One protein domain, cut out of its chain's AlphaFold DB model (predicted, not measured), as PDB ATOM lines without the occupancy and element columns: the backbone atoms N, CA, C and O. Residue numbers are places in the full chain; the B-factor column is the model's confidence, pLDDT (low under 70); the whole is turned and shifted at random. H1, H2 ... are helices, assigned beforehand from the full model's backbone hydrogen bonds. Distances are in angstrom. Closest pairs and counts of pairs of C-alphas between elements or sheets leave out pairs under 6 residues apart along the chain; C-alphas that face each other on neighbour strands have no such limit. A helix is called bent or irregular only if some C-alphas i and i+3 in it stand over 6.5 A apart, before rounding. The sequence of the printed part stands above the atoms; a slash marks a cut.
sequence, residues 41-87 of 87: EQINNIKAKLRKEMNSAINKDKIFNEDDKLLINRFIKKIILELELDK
ATOM      1  N   GLU A  41      19.564 -11.577  14.213       76.56
ATOM      2  CA  GLU A  41      19.610 -10.602  13.129       76.56
ATOM      3  C   GLU A  41      18.996  -9.251  13.526       76.56
ATOM      4  O   GLU A  41      19.600  -8.210  13.271       76.56
ATOM      5  N   GLN A  42      17.847  -9.236  14.211       75.19
ATOM      6  CA  GLN A  42      17.254  -7.984  14.694       75.19
ATOM      7  C   GLN A  42      18.116  -7.328  15.772       75.19
ATOM      8  O   GLN A  42      18.324  -6.116  15.728       75.19
ATOM      9  N   ILE A  43      18.696  -8.118  16.678       79.56
ATOM     10  CA  ILE A  43      19.635  -7.616  17.693       79.56
ATOM     11  C   ILE A  43      20.861  -6.984  17.022       79.56
ATOM     12  O   ILE A  43      21.263  -5.874  17.380       79.56
ATOM     13  N   ASN A  44      21.428  -7.642  16.008       84.00
ATOM     14  CA  ASN A  44      22.548  -7.097  15.242       84.00
ATOM     15  C   ASN A  44      22.158  -5.826  14.475       84.00
ATOM     16  O   ASN A  44      22.918  -4.858  14.484       84.00
ATOM     17  N   ASN A  45      20.962  -5.777  13.887       85.50
ATOM     18  CA  ASN A  45      20.443  -4.592  13.201       85.50
ATOM     19  C   ASN A  45      20.216  -3.413  14.156       85.50
ATOM     20  O   ASN A  45      20.559  -2.277  13.823       85.50
ATOM     21  N   ILE A  46      19.692  -3.661  15.360       84.31
ATOM     22  CA  ILE A  46      19.543  -2.642  16.407       84.31
ATOM     23  C   ILE A  46      20.921  -2.146  16.845       84.31
ATOM     24  O   ILE A  46      21.153  -0.939  16.883       84.31
ATOM     25  N   LYS A  47      21.872  -3.053  17.095       85.88
ATOM     26  CA  LYS A  47      23.247  -2.699  17.470       85.88
ATOM     27  C   LYS A  47      23.941  -1.876  16.382       85.88
ATOM     28  O   LYS A  47      24.621  -0.901  16.693       85.88
ATOM     29  N   ALA A  48      23.743  -2.227  15.113       89.75
ATOM     30  CA  ALA A  48      24.276  -1.488  13.974       89.75
ATOM     31  C   ALA A  48      23.644  -0.093  13.849       89.75
ATOM     32  O   ALA A  48      24.373   0.881  13.658       89.75
ATOM     33  N   LYS A  49      22.319   0.030  14.020       87.44
ATOM     34  CA  LYS A  49      21.622   1.326  14.046       87.44
ATOM     35  C   LYS A  49      22.101   2.210  15.193       87.44
ATOM     36  O   LYS A  49      22.448   3.357  14.948       87.44
ATOM     37  N   LEU A  50      22.191   1.668  16.408       86.88
ATOM     38  CA  LEU A  50      22.714   2.387  17.571       86.88
ATOM     39  C   LEU A  50      24.142   2.871  17.322       86.88
ATOM     40  O   LEU A  50      24.437   4.044  17.521       86.88
ATOM     41  N   ARG A  51      25.020   2.003  16.807       89.50
ATOM     42  CA  ARG A  51      26.405   2.377  16.491       89.50
ATOM     43  C   ARG A  51      26.482   3.444  15.398       89.50
ATOM     44  O   ARG A  51      27.337   4.323  15.474       89.50
ATOM     45  N   LYS A  52      25.601   3.385  14.397       88.88
ATOM     46  CA  LYS A  52      25.499   4.401  13.345       88.88
ATOM     47  C   LYS A  52      25.076   5.751  13.921       88.88
ATOM     48  O   LYS A  52      25.759   6.730  13.657       88.88
ATOM     49  N   GLU A  53      24.028   5.788  14.740       82.62
ATOM     50  CA  GLU A  53      23.573   7.008  15.423       82.62
ATOM     51  C   GLU A  53      24.656   7.581  16.348       82.62
ATOM     52  O   GLU A  53      24.937   8.773  16.295       82.62
ATOM     53  N   MET A  54      25.346   6.737  17.123       83.00
ATOM     54  CA  MET A  54      26.465   7.167  17.972       83.00
ATOM     55  C   MET A  54      27.614   7.768  17.152       83.00
ATOM     56  O   MET A  54      28.115   8.837  17.488       83.00
ATOM     57  N   ASN A  55      28.012   7.125  16.051       83.44
ATOM     58  CA  ASN A  55      29.042   7.663  15.161       83.44
ATOM     59  C   ASN A  55      28.592   8.970  14.493       83.44
ATOM     60  O   ASN A  55      29.388   9.892  14.340       83.44
ATOM     61  N   SER A  56      27.318   9.071  14.111       80.75
ATOM     62  CA  SER A  56      26.738  10.305  13.578       80.75
ATOM     63  C   SER A  56      26.677  11.417  14.625       80.75
ATOM     64  O   SER A  56      26.854  12.574  14.263       80.75
ATOM     65  N   ALA A  57      26.472  11.095  15.903       76.62
ATOM     66  CA  ALA A  57      26.513  12.058  16.999       76.62
ATOM     67  C   ALA A  57      27.942  12.543  17.299       76.62
ATOM     68  O   ALA A  57      28.126  13.726  17.556       76.62
ATOM     69  N   ILE A  58      28.948  11.664  17.214       76.62
ATOM     70  CA  ILE A  58      30.366  12.023  17.402       76.62
ATOM     71  C   ILE A  58      30.886  12.890  16.247       76.62
ATOM     72  O   ILE A  58      31.625  13.839  16.477       76.62
ATOM     73  N   ASN A  59      30.490  12.581  15.009       73.25
ATOM     74  CA  ASN A  59      30.918  13.328  13.821       73.25
ATOM     75  C   ASN A  59      30.090  14.599  13.561       73.25
ATOM     76  O   ASN A  59      30.370  15.325  12.609       73.25
ATOM     77  N   LYS A  60      29.042  14.858  14.350       70.12
ATOM     78  CA  LYS A  60      28.289  16.112  14.283       70.12
ATOM     79  C   LYS A  60      29.023  17.173  15.098       70.12
ATOM     80  O   LYS A  60      29.138  17.042  16.311       70.12
ATOM     81  N   ASP A  61      29.385  18.282  14.454       63.84
ATOM     82  CA  ASP A  61      29.957  19.464  15.125       63.84
ATOM     83  C   ASP A  61      29.045  20.035  16.227       63.84
ATOM     84  O   ASP A  61      29.497  20.718  17.147       63.84
ATOM     85  N   LYS A  62      27.735  19.767  16.141       65.88
ATOM     86  CA  LYS A  62      26.734  20.158  17.136       65.88
ATOM     87  C   LYS A  62      25.899  18.949  17.546       65.88
ATOM     88  O   LYS A  62      25.097  18.441  16.764       65.88
ATOM     89  N   ILE A  63      26.078  18.528  18.797       69.75
ATOM     90  CA  ILE A  63      25.331  17.430  19.435       69.75
ATOM     91  C   ILE A  63      23.841  17.787  19.569       69.75
ATOM     92  O   ILE A  63      22.984  16.923  19.407       69.75
ATOM     93  N   PHE A  64      23.537  19.067  19.798       74.12
ATOM     94  CA  PHE A  64      22.178  19.593  19.894       74.12
ATOM     95  C   PHE A  64      21.854  20.501  18.699       74.12
ATOM     96  O   PHE A  64      22.650  21.352  18.300       74.12
ATOM     97  N   ASN A  65      20.659  20.325  18.157       79.94
ATOM     98  CA  ASN A  65      19.888  21.308  17.393       79.94
ATOM     99  C   ASN A  65      19.757  22.631  18.168       79.94
ATOM    100  O   ASN A  65      19.781  22.659  19.398       79.94
ATOM    101  N   GLU A  66      19.631  23.745  17.441       82.00
ATOM    102  CA  GLU A  66      19.632  25.094  18.037       82.00
ATOM    103  C   GLU A  66      18.491  25.299  19.049       82.00
ATOM    104  O   GLU A  66      18.709  25.912  20.095       82.00
ATOM    105  N   ASP A  67      17.313  24.723  18.791       82.81
ATOM    106  CA  ASP A  67      16.166  24.802  19.704       82.81
ATOM    107  C   ASP A  67      16.430  24.067  21.028       82.81
ATOM    108  O   ASP A  67      16.249  24.637  22.108       82.81
ATOM    109  N   ASP A  68      16.946  22.836  20.963       85.19
ATOM    110  CA  ASP A  68      17.255  22.047  22.162       85.19
ATOM    111  C   ASP A  68      18.441  22.642  22.923       85.19
ATOM    112  O   ASP A  68      18.453  22.659  24.152       85.19
ATOM    113  N   LYS A  69      19.408  23.233  22.216       87.06
ATOM    114  CA  LYS A  69      20.500  23.995  22.826       87.06
ATOM    115  C   LYS A  69      19.971  25.189  23.625       87.06
ATOM    116  O   LYS A  69      20.427  25.427  24.744       87.06
ATOM    117  N   LEU A  70      19.010  25.937  23.077       91.12
ATOM    118  CA  LEU A  70      18.351  27.044  23.776       91.12
ATOM    119  C   LEU A  70      17.587  26.557  25.009       91.12
ATOM    120  O   LEU A  70      17.691  27.177  26.071       91.12
ATOM    121  N   LEU A  71      16.854  25.451  24.887       92.00
ATOM    122  CA  LEU A  71      16.086  24.868  25.982       92.00
ATOM    123  C   LEU A  71      16.993  24.376  27.118       92.00
ATOM    124  O   LEU A  71      16.791  24.759  28.271       92.00
ATOM    125  N   ILE A  72      18.028  23.597  26.793       92.25
ATOM    126  CA  ILE A  72      19.000  23.073  27.761       92.25
ATOM    127  C   ILE A  72      19.735  24.220  28.455       92.25
ATOM    128  O   ILE A  72      19.872  24.205  29.674       92.25
ATOM    129  N   ASN A  73      20.147  25.255  27.720       92.50
ATOM    130  CA  ASN A  73      20.795  26.424  28.314       92.50
ATOM    131  C   ASN A  73      19.872  27.142  29.315       92.50
ATOM    132  O   ASN A  73      20.297  27.481  30.418       92.50
ATOM    133  N   ARG A  74      18.591  27.337  28.971       95.12
ATOM    134  CA  ARG A  74      17.604  27.921  29.899       95.12
ATOM    135  C   ARG A  74      17.413  27.051  31.138       95.12
ATOM    136  O   ARG A  74      17.335  27.585  32.240       95.12
ATOM    137  N   PHE A  75      17.360  25.734  30.963       94.56
ATOM    138  CA  PHE A  75      17.200  24.784  32.059       94.56
ATOM    139  C   PHE A  75      18.409  24.782  33.004       94.56
ATOM    140  O   PHE A  75      18.237  24.940  34.210       94.56
ATOM    141  N   ILE A  76      19.631  24.710  32.464       94.19
ATOM    142  CA  ILE A  76      20.871  24.781  33.250       94.19
ATOM    143  C   ILE A  76      20.963  26.113  34.001       94.19
ATOM    144  O   ILE A  76      21.236  26.115  35.197       94.19
ATOM    145  N   LYS A  77      20.670  27.245  33.342       94.62
ATOM    146  CA  LYS A  77      20.641  28.560  34.006       94.62
ATOM    147  C   LYS A  77      19.650  28.607  35.162       94.62
ATOM    148  O   LYS A  77      19.961  29.175  36.202       94.62
ATOM    149  N   LYS A  78      18.472  28.005  34.992       94.69
ATOM    150  CA  LYS A  78      17.468  27.935  36.054       94.69
ATOM    151  C   LYS A  78      17.972  27.121  37.248       94.69
ATOM    152  O   LYS A  78      17.839  27.583  38.370       94.69
ATOM    153  N   ILE A  79      18.615  25.979  37.003       94.81
ATOM    154  CA  ILE A  79      19.228  25.160  38.062       94.81
ATOM    155  C   ILE A  79      20.326  25.934  38.801       94.81
ATOM    156  O   ILE A  79      20.366  25.905  40.025       94.81
ATOM    157  N   ILE A  80      21.202  26.642  38.083       93.44
ATOM    158  CA  ILE A  80      22.279  27.439  38.695       93.44
ATOM    159  C   ILE A  80      21.705  28.529  39.608       93.44
ATOM    160  O   ILE A  80      22.191  28.701  40.724       93.44
ATOM    161  N   LEU A  81      20.656  29.222  39.148       95.19
ATOM    162  CA  LEU A  81      19.950  30.233  39.938       95.19
ATOM    163  C   LEU A  81      19.284  29.625  41.179       95.19
ATOM    164  O   LEU A  81      19.387  30.196  42.258       95.19
ATOM    165  N   GLU A  82      18.627  28.469  41.044       91.69
ATOM    166  CA  GLU A  82      17.980  27.775  42.168       91.69
ATOM    167  C   GLU A  82      18.982  27.244  43.203       91.69
ATOM    168  O   GLU A  82      18.665  27.186  44.387       91.69
ATOM    169  N   LEU A  83      20.191  26.873  42.775       92.19
ATOM    170  CA  LEU A  83      21.245  26.358  43.651       92.19
ATOM    171  C   LEU A  83      22.162  27.453  44.225       92.19
ATOM    172  O   LEU A  83      23.112  27.119  44.928       92.19
ATOM    173  N   GLU A  84      21.911  28.734  43.923       87.62
ATOM    174  CA  GLU A  84      22.766  29.872  44.309       87.62
ATOM    175  C   GLU A  84      24.261  29.673  43.979       87.62
ATOM    176  O   GLU A  84      25.142  30.150  44.697       87.62
ATOM    177  N   LEU A  85      24.564  28.951  42.897       82.62
ATOM    178  CA  LEU A  85      25.944  28.653  42.489       82.62
ATOM    179  C   LEU A  85      26.644  29.848  41.817       82.62
ATOM    180  O   LEU A  85      27.832  29.767  41.524       82.62
ATOM    181  N   ASP A  86      25.913  30.939  41.581       70.19
ATOM    182  CA  ASP A  86      26.377  32.176  40.939       70.19
ATOM    183  C   ASP A  86      26.798  33.235  41.987       70.19
ATOM    184  O   ASP A  86      26.330  34.374  41.957       70.19
ATOM    185  N   LYS A  87      27.618  32.829  42.971       57.34
ATOM    186  CA  LYS A  87      28.216  33.712  43.994       57.34
ATOM    187  C   LYS A  87      29.633  34.136  43.631       57.34
ATOM    188  O   LYS A  87      30.421  33.255  43.222       57.34
TER     189      LYS A  87
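This is residues 41 to 87 of the 87 residues of an uncharacterized protein of Candidatus Pelagibacter sp. TMED128 (UniProt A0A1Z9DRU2). Two helices, H1 and H2, form the two arms of a wide, open V, with a short link at its corner and nothing filling the space between the arms. A short tail, residues 83 to 87, follows H2 at the far end of the second arm. The printed part has 47 residues, with two named helices, H1 then H2, and no named strand; the class is all helix. It is extended, with a radius of gyration of the C-alphas of 17.0 A, and its outline is a rod spanning 53 by 21 by 16 A.

H1 is residues 41 to 58, from C-alpha 41 at (19.610, -10.602, 13.129) to C-alpha 58 at (30.366, 12.023, 17.402), a length of 25.4 A. Residues 59 to 65 follow it. H2 is residues 66 to 82, from C-alpha 66 at (19.632, 25.094, 18.037) to C-alpha 82 at (17.980, 27.775, 42.168), a length of 24.3 A.

H1 and H2 are apart, with no C-alpha of the one within 8 A of the other. Along H1 it is mainly y that rises, and along H2 mainly z. In both H1 and H2 every O i to N i+4 pair is within hydrogen-bond range. Neither helix is bent.

The C-alphas of Glu 41 and Lys 87, the two farthest apart, are 54.7 A from each other. The link from H1 to H2 has 7 residues and is short but not tight. Residues 41 to 63, of which 41 to 58 belong to H1, stand free. The printed part has no cut and ends at residue 87, the chain's last residue. The mean pLDDT of the printed part is 83.8, and it is under 70 at residues 61 to 63 and residue 87.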